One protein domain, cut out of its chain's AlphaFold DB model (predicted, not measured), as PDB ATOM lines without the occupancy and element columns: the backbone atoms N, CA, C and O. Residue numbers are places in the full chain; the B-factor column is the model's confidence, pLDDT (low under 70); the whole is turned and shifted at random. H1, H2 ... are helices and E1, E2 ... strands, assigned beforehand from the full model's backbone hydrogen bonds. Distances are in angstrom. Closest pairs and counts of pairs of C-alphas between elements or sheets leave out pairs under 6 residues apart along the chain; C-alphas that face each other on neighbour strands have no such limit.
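Overview. This is residues 34 to 124 of the 126 residues of the protein "Virulence_fact domain-containing protein" of Candidatus Rokubacteria bacterium (UniProt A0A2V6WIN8). A long, strongly twisted antiparallel sheet is covered by H3, which packs on E1, E2 and E3, while H1 packs on E2 and runs on past one end of the sheet. E1 is paired with E2 along one side and with the short E4 and E5 along the other. The printed part has 91 residues, in the order E1 E2 E3 H1 H2 E4 E5 H3 H4, of mixed class. It is compact, with a radius of gyration of the C-alphas of 13.9 A, yet elongated, spanning 42 by 27 by 19 A.

Arrangement. E1, residues 34 to 41, forms a hairpin with E2, residues 44 to 51; N 37 and O 49 are 2.7 A apart. E2 forms another with E3, residues 56 to 60, where N 57 and O 50 are 2.7 A apart; E1 E2 E3 make a meander, each strand the antiparallel neighbour of the one before. H1, residues 63 to 75, is over E2, its height over the sheet 9.4 A; the C-alphas of Ala 46 and Phe 65 are closest, 6.1 A. H2, residues 81 to 85, is not on the sheet. On the other side of E1 from E2 lie antiparallel E4, residues 88 to 91, with N 89 and O 40 at 2.8 A, and E5, residues 95 to 97, with N 34 and O 96 at 2.9 A. H3, residues 100 to 113, is on the sheet; its closest C-alpha pair with E2 is Val 50 and Ala 100, 5.4 A. H4, residues 115 to 122, only grazes the sheet, and only just touches H1, with 3 pairs of C-alphas within 8 A, the closest Val 72 and Ala 122 at 7.1 A. In H1, H2, H3 and H4 every O i to N i+4 pair is within hydrogen-bond range.

Along the chain. E1 begins at C-alpha 34, (52.240, -0.500, -64.185), and is 23.0 A long; E2 is 21.0 A, H1 18.5 A and H3 19.8 A. H4 ends at C-alpha 122, (50.993, -15.654, -38.978).

Size, cuts and confidence. The farthest C-alphas, of Asp 53 and Gly 77, are 42.5 A apart. The printed part has no cut and its links are tight. Residues 78 to 80 are under pLDDT 70.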
ATOM      1  N   ALA A  34      53.168  -0.524 -65.292       89.88
ATOM      2  CA  ALA A  34      52.240  -0.500 -64.185       89.88
ATOM      3  C   ALA A  34      53.033  -0.618 -62.882       89.88
ATOM      4  O   ALA A  34      53.778  -1.582 -62.660       89.88
ATOM      5  N   ARG A  35      52.874   0.373 -62.009       90.88
ATOM      6  CA  ARG A  35      53.379   0.343 -60.640       90.88
ATOM      7  C   ARG A  35      52.336  -0.307 -59.757       90.88
ATOM      8  O   ARG A  35      51.213   0.170 -59.695       90.88
ATOM      9  N   TRP A  36      52.699  -1.360 -59.050       93.00
ATOM     10  CA  TRP A  36      51.810  -1.990 -58.086       93.00
ATOM     11  C   TRP A  36      52.307  -1.771 -56.662       93.00
ATOM     12  O   TRP A  36      53.502  -1.626 -56.418       93.00
ATOM     13  N   GLU A  37      51.374  -1.747 -55.725       94.25
ATOM     14  CA  GLU A  37      51.555  -1.631 -54.287       94.25
ATOM     15  C   GLU A  37      50.670  -2.683 -53.614       94.25
ATOM     16  O   GLU A  37      49.630  -3.080 -54.148       94.25
ATOM     17  N   ILE A  38      51.075  -3.166 -52.440       93.88
ATOM     18  CA  ILE A  38      50.281  -4.143 -51.687       93.88
ATOM     19  C   ILE A  38      49.817  -3.491 -50.399       93.88
ATOM     20  O   ILE A  38      50.630  -3.079 -49.577       93.88
ATOM     21  N   LEU A  39      48.512  -3.465 -50.178       93.44
ATOM     22  CA  LEU A  39      47.950  -3.125 -48.886       93.44
ATOM     23  C   LEU A  39      47.887  -4.391 -48.025       93.44
ATOM     24  O   LEU A  39      47.232  -5.376 -48.383       93.44
ATOM     25  N   ALA A  40      48.586  -4.366 -46.894       92.25
ATOM     26  CA  ALA A  40      48.684  -5.481 -45.964       92.25
ATOM     27  C   ALA A  40      48.254  -5.076 -44.552       92.25
ATOM     28  O   ALA A  40      48.499  -3.955 -44.109       92.25
ATOM     29  N   TRP A  41      47.663  -6.016 -43.821       90.50
ATOM     30  CA  TRP A  41      47.316  -5.869 -42.413       90.50
ATOM     31  C   TRP A  41      48.257  -6.720 -41.561       90.50
ATOM     32  O   TRP A  41      48.302  -7.936 -41.741       90.50
ATOM     33  N   ARG A  42      49.053  -6.104 -40.671       85.50
ATOM     34  CA  ARG A  42      50.078  -6.797 -39.846       85.50
ATOM     35  C   ARG A  42      50.873  -7.869 -40.617       85.50
ATOM     36  O   ARG A  42      51.066  -8.969 -40.113       85.50
ATOM     37  N   GLU A  43      51.327  -7.539 -41.830       83.31
ATOM     38  CA  GLU A  43      52.078  -8.418 -42.757       83.31
ATOM     39  C   GLU A  43      51.256  -9.392 -43.629       83.31
ATOM     40  O   GLU A  43      51.838 -10.066 -44.483       83.31
ATOM     41  N   ILE A  44      49.931  -9.450 -43.480       89.88
ATOM     42  CA  ILE A  44      49.044 -10.268 -44.322       89.88
ATOM     43  C   ILE A  44      48.531  -9.424 -45.497       89.88
ATOM     44  O   ILE A  44      47.834  -8.435 -45.263       89.88
ATOM     45  N   PRO A  45      48.846  -9.770 -46.759       92.44
ATOM     46  CA  PRO A  45      48.392  -9.006 -47.917       92.44
ATOM     47  C   PRO A  45      46.881  -9.179 -48.125       92.44
ATOM     48  O   PRO A  45      46.372 -10.294 -48.073       92.44
ATOM     49  N   ALA A  46      46.171  -8.080 -48.375       92.00
ATOM     50  CA  ALA A  46      44.710  -8.079 -48.501       92.00
ATOM     51  C   ALA A  46      44.227  -7.535 -49.848       92.00
ATOM     52  O   ALA A  46      43.264  -8.044 -50.422       92.00
ATOM     53  N   ILE A  47      44.893  -6.492 -50.350       92.75
ATOM     54  CA  ILE A  47      44.514  -5.795 -51.579       92.75
ATOM     55  C   ILE A  47      45.785  -5.446 -52.351       92.75
ATOM     56  O   ILE A  47      46.774  -5.017 -51.759       92.75
ATOM     57  N   VAL A  48      45.755  -5.613 -53.672       93.75
ATOM     58  CA  VAL A  48      46.791  -5.119 -54.583       93.75
ATOM     59  C   VAL A  48      46.256  -3.877 -55.281       93.75
ATOM     60  O   VAL A  48      45.216  -3.923 -55.936       93.75
ATOM     61  N   GLU A  49      46.955  -2.760 -55.138       93.38
ATOM     62  CA  GLU A  49      46.669  -1.531 -55.872       93.38
ATOM     63  C   GLU A  49      47.670  -1.417 -57.015       93.38
ATOM     64  O   GLU A  49      48.870  -1.547 -56.805       93.38
ATOM     65  N   VAL A  50      47.199  -1.203 -58.236       92.81
ATOM     66  CA  VAL A  50      48.048  -1.065 -59.417       92.81
ATOM     67  C   VAL A  50      47.710   0.232 -60.121       92.81
ATOM     68  O   VAL A  50      46.550   0.524 -60.381       92.81
ATOM     69  N   HIS A  51      48.726   1.012 -60.435       90.19
ATOM     70  CA  HIS A  51      48.642   2.294 -61.105       90.19
ATOM     71  C   HIS A  51      49.362   2.178 -62.447       90.19
ATOM     72  O   HIS A  51      50.546   1.842 -62.482       90.19
ATOM     73  N   ASP A  52      48.664   2.449 -63.542       86.38
ATOM     74  CA  ASP A  52      49.243   2.612 -64.875       86.38
ATOM     75  C   ASP A  52      48.950   4.022 -65.421       86.38
ATOM     76  O   ASP A  52      48.434   4.891 -64.715       86.38
ATOM     77  N   ASP A  53      49.323   4.265 -66.678       81.56
ATOM     78  CA  ASP A  53      49.069   5.540 -67.360       81.56
ATOM     79  C   ASP A  53      47.569   5.761 -67.660       81.56
ATOM     80  O   ASP A  53      47.101   6.895 -67.757       81.56
ATOM     81  N   ALA A  54      46.787   4.680 -67.754       78.56
ATOM     82  CA  ALA A  54      45.353   4.711 -68.024       78.56
ATOM     83  C   ALA A  54      44.501   4.910 -66.754       78.56
ATOM     84  O   ALA A  54      43.366   5.386 -66.849       78.56
ATOM     85  N   GLY A  55      45.018   4.572 -65.569       83.50
ATOM     86  CA  GLY A  55      44.356   4.776 -64.287       83.50
ATOM     87  C   GLY A  55      44.869   3.895 -63.145       83.50
ATOM     88  O   GLY A  55      45.979   3.373 -63.148       83.50
ATOM     89  N   GLN A  56      44.028   3.755 -62.118       87.94
ATOM     90  CA  GLN A  56      44.278   2.890 -60.969       87.94
ATOM     91  C   GLN A  56      43.302   1.713 -60.983       87.94
ATOM     92  O   GLN A  56      42.092   1.887 -61.130       87.94
ATOM     93  N   VAL A  57      43.837   0.516 -60.786       90.56
ATOM     94  CA  VAL A  57      43.103  -0.732 -60.637       90.56
ATOM     95  C   VAL A  57      43.384  -1.281 -59.247       90.56
ATOM     96  O   VAL A  57      44.524  -1.555 -58.889       90.56
ATOM     97  N   THR A  58      42.331  -1.469 -58.464       93.00
ATOM     98  CA  THR A  58      42.419  -2.077 -57.138       93.00
ATOM     99  C   THR A  58      41.826  -3.474 -57.209       93.00
ATOM    100  O   THR A  58      40.648  -3.638 -57.526       93.00
ATOM    101  N   LEU A  59      42.646  -4.484 -56.929       92.06
ATOM    102  CA  LEU A  59      42.261  -5.888 -56.958       92.06
ATOM    103  C   LEU A  59      42.299  -6.461 -55.537       92.06
ATOM    104  O   LEU A  59      43.378  -6.566 -54.947       92.06
ATOM    105  N   PRO A  60      41.146  -6.833 -54.960       92.19
ATOM    106  CA  PRO A  60      41.129  -7.568 -53.702       92.19
ATOM    107  C   PRO A  60      41.673  -8.992 -53.910       92.19
ATOM    108  O   PRO A  60      41.414  -9.609 -54.944       92.19
ATOM    109  N   LEU A  61      42.409  -9.523 -52.927       90.62
ATOM    110  CA  LEU A  61      42.789 -10.942 -52.910       90.62
ATOM    111  C   LEU A  61      41.583 -11.830 -52.551       90.62
ATOM    112  O   LEU A  61      40.551 -11.344 -52.083       90.62
ATOM    113  N   SER A  62      41.724 -13.150 -52.728       91.12
ATOM    114  CA  SER A  62      40.723 -14.125 -52.283       91.12
ATOM    115  C   SER A  62      40.326 -13.942 -50.812       91.12
ATOM    116  O   SER A  62      41.154 -13.647 -49.947       91.12
ATOM    117  N   GLU A  63      39.055 -14.230 -50.514       91.06
ATOM    118  CA  GLU A  63      38.446 -14.188 -49.175       91.06
ATOM    119  C   GLU A  63      39.243 -14.961 -48.111       91.06
ATOM    120  O   GLU A  63      39.178 -14.644 -46.927       91.06
ATOM    121  N   LYS A  64      40.066 -15.933 -48.525       91.31
ATOM    122  CA  LYS A  64      40.976 -16.673 -47.642       91.31
ATOM    123  C   LYS A  64      41.923 -15.761 -46.854       91.31
ATOM    124  O   LYS A  64      42.214 -16.053 -45.696       91.31
ATOM    125  N   PHE A  65      42.396 -14.671 -47.460       92.31
ATOM    126  CA  PHE A  65      43.253 -13.698 -46.780       92.31
ATOM    127  C   PHE A  65      42.478 -12.896 -45.733       92.31
ATOM    128  O   PHE A  65      43.000 -12.667 -44.647       92.31
ATOM    129  N   GLN A  66      41.219 -12.547 -46.014       89.69
ATOM    130  CA  GLN A  66      40.347 -11.876 -45.045       89.69
ATOM    131  C   GLN A  66      40.080 -12.776 -43.836       89.69
ATOM    132  O   GLN A  66      40.332 -12.375 -42.705       89.69
ATOM    133  N   SER A  67      39.720 -14.043 -44.062       91.75
ATOM    134  CA  SER A  67      39.538 -15.001 -42.961       91.75
ATOM    135  C   SER A  67      40.811 -15.222 -42.132       91.75
ATOM    136  O   SER A  67      40.729 -15.475 -40.928       91.75
ATOM    137  N   LEU A  68      41.997 -15.137 -42.751       90.69
ATOM    138  CA  LEU A  68      43.272 -15.198 -42.033       90.69
ATOM    139  C   LEU A  68      43.463 -13.967 -41.137       90.69
ATOM    140  O   LEU A  68      43.839 -14.125 -39.977       90.69
ATOM    141  N   ILE A  69      43.178 -12.768 -41.650       89.62
ATOM    142  CA  ILE A  69      43.217 -11.518 -40.878       89.62
ATOM    143  C   ILE A  69      42.270 -11.611 -39.677       89.62
ATOM    144  O   ILE A  69      42.713 -11.376 -38.553       89.62
ATOM    145  N   ASP A  70      41.026 -12.044 -39.889       88.06
ATOM    146  CA  ASP A  70      40.035 -12.215 -38.820       88.06
ATOM    147  C   ASP A  70      40.529 -13.192 -37.745       88.06
ATOM    148  O   ASP A  70      40.490 -12.897 -36.550       88.06
ATOM    149  N   SER A  71      41.072 -14.343 -38.159       89.06
ATOM    150  CA  SER A  71      41.603 -15.357 -37.237       89.06
ATOM    151  C   SER A  71      42.758 -14.813 -36.391       89.06
ATOM    152  O   SER A  71      42.827 -15.064 -35.186       89.06
ATOM    153  N   VAL A  72      43.658 -14.041 -37.006       88.12
ATOM    154  CA  VAL A  72      44.796 -13.421 -36.316       88.12
ATOM    155  C   VAL A  72      44.336 -12.298 -35.388       88.12
ATOM    156  O   VAL A  72      44.820 -12.211 -34.259       88.12
ATOM    157  N   ALA A  73      43.382 -11.466 -35.811       87.00
ATOM    158  CA  ALA A  73      42.798 -10.420 -34.977       87.00
ATOM    159  C   ALA A  73      42.131 -11.012 -33.724       87.00
ATOM    160  O   ALA A  73      42.375 -10.541 -32.608       87.00
ATOM    161  N   MET A  74      41.378 -12.105 -33.890       86.19
ATOM    162  CA  MET A  74      40.780 -12.847 -32.779       86.19
ATOM    163  C   MET A  74      41.839 -13.444 -31.845       86.19
ATOM    164  O   MET A  74      41.698 -13.345 -30.626       86.19
ATOM    165  N   GLN A  75      42.917 -14.024 -32.385       83.12
ATOM    166  CA  GLN A  75      43.999 -14.604 -31.580       83.12
ATOM    167  C   GLN A  75      44.734 -13.554 -30.735       83.12
ATOM    168  O   GLN A  75      45.152 -13.839 -29.614       83.12
ATOM    169  N   LEU A  76      44.886 -12.339 -31.256       79.75
ATOM    170  CA  LEU A  76      45.517 -11.230 -30.542       79.75
ATOM    171  C   LEU A  76      44.591 -10.581 -29.508       79.75
ATOM    172  O   LEU A  76      45.039  -9.708 -28.766       79.75
ATOM    173  N   GLY A  77      43.314 -10.974 -29.462       76.44
ATOM    174  CA  GLY A  77      42.326 -10.361 -28.581       76.44
ATOM    175  C   GLY A  77      42.087  -8.884 -28.899       76.44
ATOM    176  O   GLY A  77      41.724  -8.123 -28.003       76.44
ATOM    177  N   MET A  78      42.308  -8.462 -30.151       67.31
ATOM    178  CA  MET A  78      42.090  -7.082 -30.589       67.31
ATOM    179  C   MET A  78      40.587  -6.845 -30.745       67.31
ATOM    180  O   MET A  78      40.036  -6.944 -31.835       67.31
ATOM    181  N   GLN A  79      39.917  -6.588 -29.619       61.44
ATOM    182  CA  GLN A  79      38.508  -6.180 -29.578       61.44
ATOM    183  C   GLN A  79      38.323  -4.686 -29.861       61.44
ATOM    184  O   GLN A  79      37.202  -4.239 -30.082       61.44
ATOM    185  N   ASP A  80      39.413  -3.918 -29.836       67.94
ATOM    186  CA  ASP A  80      39.395  -2.489 -30.116       67.94
ATOM    187  C   ASP A  80      39.467  -2.260 -31.634       67.94
ATOM    188  O   ASP A  80      40.502  -2.490 -32.267       67.94
ATOM    189  N   GLU A  81      38.347  -1.845 -32.230       70.31
ATOM    190  CA  GLU A  81      38.211  -1.618 -33.678       70.31
ATOM    191  C   GLU A  81      39.213  -0.576 -34.204       70.31
ATOM    192  O   GLU A  81      39.666  -0.668 -35.347       70.31
ATOM    193  N   ALA A  82      39.624   0.380 -33.364       76.94
ATOM    194  CA  ALA A  82      40.639   1.363 -33.729       76.94
ATOM    195  C   ALA A  82      41.997   0.692 -33.982       76.94
ATOM    196  O   ALA A  82      42.608   0.904 -35.029       76.94
ATOM    197  N   ALA A  83      42.418  -0.212 -33.094       76.12
ATOM    198  CA  ALA A  83      43.695  -0.912 -33.216       76.12
ATOM    199  C   ALA A  83      43.742  -1.870 -34.425       76.12
ATOM    200  O   ALA A  83      44.825  -2.189 -34.927       76.12
ATOM    201  N   TYR A  84      42.576  -2.326 -34.900       76.12
ATOM    202  CA  TYR A  84      42.441  -3.060 -36.157       76.12
ATOM    203  C   TYR A  84      42.666  -2.142 -37.367       76.12
ATOM    204  O   TYR A  84      43.456  -2.473 -38.252       76.12
ATOM    205  N   LEU A  85      42.021  -0.974 -37.398       82.62
ATOM    206  CA  LEU A  85      42.129  -0.014 -38.503       82.62
ATOM    207  C   LEU A  85      43.499   0.682 -38.577       82.62
ATOM    208  O   LEU A  85      43.928   1.087 -39.655       82.62
ATOM    209  N   GLU A  86      44.220   0.799 -37.468       84.06
ATOM    210  CA  GLU A  86      45.559   1.405 -37.458       84.06
ATOM    211  C   GLU A  86      46.647   0.478 -38.022       84.06
ATOM    212  O   GLU A  86      47.727   0.934 -38.388       84.06
ATOM    213  N   GLN A  87      46.360  -0.819 -38.147       85.38
ATOM    214  CA  GLN A  87      47.338  -1.834 -38.548       85.38
ATOM    215  C   GLN A  87      47.441  -2.081 -40.058       85.38
ATOM    216  O   GLN A  87      48.187  -2.965 -40.498       85.38
ATOM    217  N   TRP A  88      46.725  -1.283 -40.852       89.69
ATOM    218  CA  TRP A  88      46.850  -1.265 -42.302       89.69
ATOM    219  C   TRP A  88      48.139  -0.558 -42.724       89.69
ATOM    220  O   TRP A  88      48.409   0.581 -42.353       89.69
ATOM    221  N   THR A  89      48.945  -1.234 -43.533       90.62
ATOM    222  CA  THR A  89      50.220  -0.730 -44.041       90.62
ATOM    223  C   THR A  89      50.309  -0.959 -45.541       90.62
ATOM    224  O   THR A  89      50.023  -2.047 -46.042       90.62
ATOM    225  N   LYS A  90      50.750   0.073 -46.262       90.81
ATOM    226  CA  LYS A  90      51.130  -0.042 -47.669       90.81
ATOM    227  C   LYS A  90      52.554  -0.570 -47.757       90.81
ATOM    228  O   LYS A  90      53.494   0.066 -47.285       90.81
ATOM    229  N   LEU A  91      52.702  -1.743 -48.350       88.31
ATOM    230  CA  LEU A  91      53.987  -2.327 -48.679       88.31
ATOM    231  C   LEU A  91      54.416  -1.842 -50.068       88.31
ATOM    232  O   LEU A  91      53.603  -1.874 -51.001       88.31
ATOM    233  N   PRO A  92      55.685  -1.419 -50.224       83.44
ATOM    234  CA  PRO A  92      56.204  -1.013 -51.517       83.44
ATOM    235  C   PRO A  92      56.170  -2.217 -52.455       83.44
ATOM    236  O   PRO A  92      56.733  -3.272 -52.152       83.44
ATOM    237  N   GLY A  93      55.480  -2.062 -53.578       84.88
ATOM    238  CA  GLY A  93      55.547  -3.034 -54.653       84.88
ATOM    239  C   GLY A  93      56.587  -2.639 -55.694       84.88
ATOM    240  O   GLY A  93      57.513  -1.869 -55.433       84.88
ATOM    241  N   GLY A  94      56.467  -3.239 -56.869       87.94
ATOM    242  CA  GLY A  94      57.383  -3.028 -57.979       87.94
ATOM    243  C   GLY A  94      56.703  -2.382 -59.175       87.94
ATOM    244  O   GLY A  94      55.506  -2.112 -59.187       87.94
ATOM    245  N   GLU A  95      57.485  -2.199 -60.228       87.44
ATOM    246  CA  GLU A  95      56.987  -1.787 -61.535       87.44
ATOM    247  C   GLU A  95      57.141  -2.965 -62.490       87.44
ATOM    248  O   GLU A  95      58.191  -3.616 -62.528       87.44
ATOM    249  N   ARG A  96      56.080  -3.287 -63.230       86.06
ATOM    250  CA  ARG A  96      56.113  -4.315 -64.273       86.06
ATOM    251  C   ARG A  96      55.571  -3.744 -65.581       86.06
ATOM    252  O   ARG A  96      54.600  -2.993 -65.552       86.06
ATOM    253  N   PRO A  97      56.172  -4.103 -66.726       82.56
ATOM    254  CA  PRO A  97      55.601  -3.771 -68.021       82.56
ATOM    255  C   PRO A  97      54.315  -4.584 -68.245       82.56
ATOM    256  O   PRO A  97      54.316  -5.804 -68.083       82.56
ATOM    257  N   GLY A  98      53.236  -3.910 -68.622       83.94
ATOM    258  CA  GLY A  98      51.907  -4.463 -68.849       83.94
ATOM    259  C   GLY A  98      50.801  -3.491 -68.431       83.94
ATOM    260  O   GLY A  98      51.054  -2.454 -67.823       83.94
ATOM    261  N   ASN A  99      49.553  -3.844 -68.736       85.56
ATOM    262  CA  ASN A  99      48.400  -3.088 -68.253       85.56
ATOM    263  C   ASN A  99      48.211  -3.290 -66.738       85.56
ATOM    264  O   ASN A  99      48.520  -4.369 -66.219       85.56
ATOM    265  N   ALA A 100      47.652  -2.298 -66.031       87.06
ATOM    266  CA  ALA A 100      47.400  -2.404 -64.593       87.06
ATOM    267  C   ALA A 100      46.595  -3.656 -64.221       87.06
ATOM    268  O   ALA A 100      46.873  -4.287 -63.200       87.06
ATOM    269  N   ARG A 101      45.631  -4.052 -65.061       86.56
ATOM    270  CA  ARG A 101      44.825  -5.247 -64.813       86.56
ATOM    271  C   ARG A 101      45.633  -6.535 -64.942       86.56
ATOM    272  O   ARG A 101      45.606  -7.337 -64.017       86.56
ATOM    273  N   ASP A 102      46.365  -6.719 -66.040       88.19
ATOM    274  CA  ASP A 102      47.178  -7.924 -66.264       88.19
ATOM    275  C   ASP A 102      48.270  -8.073 -65.192       88.19
ATOM    276  O   ASP A 102      48.473  -9.157 -64.642       88.19
ATOM    277  N   VAL A 103      48.953  -6.972 -64.856       90.25
ATOM    278  CA  VAL A 103      49.978  -6.957 -63.801       90.25
ATOM    279  C   VAL A 103      49.358  -7.272 -62.446       90.25
ATOM    280  O   VAL A 103      49.905  -8.078 -61.696       90.25
ATOM    281  N   GLY A 104      48.206  -6.680 -62.142       90.81
ATOM    282  CA  GLY A 104      47.500  -6.927 -60.899       90.81
ATOM    283  C   GLY A 104      47.019  -8.372 -60.755       90.81
ATOM    284  O   GLY A 104      47.268  -8.983 -59.720       90.81
ATOM    285  N   GLU A 105      46.402  -8.952 -61.790       90.88
ATOM    286  CA  GLU A 105      45.954 -10.352 -61.779       90.88
ATOM    287  C   GLU A 105      47.146 -11.316 -61.621       90.88
ATOM    288  O   GLU A 105      47.075 -12.269 -60.841       90.88
ATOM    289  N   ALA A 106      48.280 -11.030 -62.272       91.06
ATOM    290  CA  ALA A 106      49.508 -11.804 -62.104       91.06
ATOM    291  C   ALA A 106      50.069 -11.722 -60.671       91.06
ATOM    292  O   ALA A 106      50.455 -12.742 -60.100       91.06
ATOM    293  N   VAL A 107      50.099 -10.527 -60.069       91.62
ATOM    294  CA  VAL A 107      50.572 -10.334 -58.687       91.62
ATOM    295  C   VAL A 107      49.631 -11.008 -57.688       91.62
ATOM    296  O   VAL A 107      50.105 -11.673 -56.770       91.62
ATOM    297  N   VAL A 108      48.312 -10.905 -57.878       92.38
ATOM    298  CA  VAL A 108      47.323 -11.606 -57.044       92.38
ATOM    299  C   VAL A 108      47.556 -13.115 -57.101       92.38
ATOM    300  O   VAL A 108      47.684 -13.739 -56.050       92.38
ATOM    301  N   ALA A 109      47.716 -13.694 -58.293       92.06
ATOM    302  CA  ALA A 109      47.996 -15.121 -58.441       92.06
ATOM    303  C   ALA A 109      49.317 -15.543 -57.761       92.06
ATOM    304  O   ALA A 109      49.379 -16.596 -57.122       92.06
ATOM    305  N   GLU A 110      50.372 -14.723 -57.844       91.62
ATOM    306  CA  GLU A 110      51.640 -14.965 -57.138       91.62
ATOM    307  C   GLU A 110      51.471 -14.943 -55.609       91.62
ATOM    308  O   GLU A 110      52.039 -15.790 -54.912       91.62
ATOM    309  N   LEU A 111      50.699 -13.992 -55.076       91.75
ATOM    310  CA  LEU A 111      50.420 -13.885 -53.642       91.75
ATOM    311  C   LEU A 111      49.559 -15.050 -53.151       91.75
ATOM    312  O   LEU A 111      49.860 -15.636 -52.111       91.75
ATOM    313  N   GLU A 112      48.538 -15.432 -53.915       90.69
ATOM    314  CA  GLU A 112      47.681 -16.582 -53.623       90.69
ATOM    315  C   GLU A 112      48.460 -17.898 -53.624       90.69
ATOM    316  O   GLU A 112      48.257 -18.734 -52.743       90.69
ATOM    317  N   ALA A 113      49.403 -18.076 -54.551       92.88
ATOM    318  CA  ALA A 113      50.284 -19.242 -54.554       92.88
ATOM    319  C   ALA A 113      51.165 -19.310 -53.292       92.88
ATOM    320  O   ALA A 113      51.461 -20.398 -52.801       92.88
ATOM    321  N   ARG A 114      51.545 -18.151 -52.739       91.69
ATOM    322  CA  ARG A 114      52.310 -18.016 -51.486       91.69
ATOM    323  C   ARG A 114      51.430 -17.975 -50.233       91.69
ATOM    324  O   ARG A 114      51.949 -17.804 -49.132       91.69
ATOM    325  N   PHE A 115      50.114 -18.158 -50.357       90.81
ATOM    326  CA  PHE A 115      49.188 -18.170 -49.220       90.81
ATOM    327  C   PHE A 115      49.617 -19.097 -48.059       90.81
ATOM    328  O   PHE A 115      49.552 -18.656 -46.909       90.81
ATOM    329  N   PRO A 116      50.120 -20.329 -48.299       89.94
ATOM    330  CA  PRO A 116      50.576 -21.206 -47.219       89.94
ATOM    331  C   PRO A 116      51.725 -20.621 -46.382       89.94
ATOM    332  O   PRO A 116      51.744 -20.807 -45.165       89.94
ATOM    333  N   ASP A 117      52.651 -19.883 -47.000       90.88
ATOM    334  CA  ASP A 117      53.753 -19.217 -46.297       90.88
ATOM    335  C   ASP A 117      53.244 -18.114 -45.361       90.88
ATOM    336  O   ASP A 117      53.734 -17.972 -44.237       90.88
ATOM    337  N   TYR A 118      52.227 -17.356 -45.788       90.00
ATOM    338  CA  TYR A 118      51.605 -16.325 -44.953       90.00
ATOM    339  C   TYR A 118      50.911 -16.927 -43.728       90.00
ATOM    340  O   TYR A 118      51.083 -16.409 -42.625       90.00
ATOM    341  N   ILE A 119      50.205 -18.054 -43.889       89.19
ATOM    342  CA  ILE A 119      49.619 -18.796 -42.759       89.19
ATOM    343  C   ILE A 119      50.720 -19.235 -41.790       89.19
ATOM    344  O   ILE A 119      50.633 -18.983 -40.588       89.19
ATOM    345  N   ALA A 120      51.773 -19.878 -42.300       88.19
ATOM    346  CA  ALA A 120      52.854 -20.396 -41.468       88.19
ATOM    347  C   ALA A 120      53.552 -19.289 -40.660       88.19
ATOM    348  O   ALA A 120      53.943 -19.511 -39.515       88.19
ATOM    349  N   ARG A 121      53.692 -18.091 -41.240       87.00
ATOM    350  CA  ARG A 121      54.255 -16.918 -40.563       87.00
ATOM    351  C   ARG A 121      53.298 -16.323 -39.535       87.00
ATOM    352  O   ARG A 121      53.744 -16.010 -38.436       87.00
ATOM    353  N   ALA A 122      52.014 -16.206 -39.867       84.88
ATOM    354  CA  ALA A 122      50.993 -15.654 -38.978       84.88
ATOM    355  C   ALA A 122      50.828 -16.469 -37.682       84.88
ATOM    356  O   ALA A 122      50.643 -15.890 -36.614       84.88
ATOM    357  N   PHE A 123      50.943 -17.797 -37.768       81.44
ATOM    358  CA  PHE A 123      50.786 -18.705 -36.626       81.44
ATOM    359  C   PHE A 123      52.108 -19.255 -36.074       81.44
ATOM    360  O   PHE A 123      52.088 -20.215 -35.302       81.44
ATOM    361  N   ARG A 124      53.268 -18.692 -36.451       76.56
ATOM    362  CA  ARG A 124      54.556 -19.162 -35.922       76.56
ATOM    363  C   ARG A 124      54.577 -18.971 -34.393       76.56
ATOM    364  O   ARG A 124      54.454 -17.831 -33.945       76.56
TER     365      ARG A 124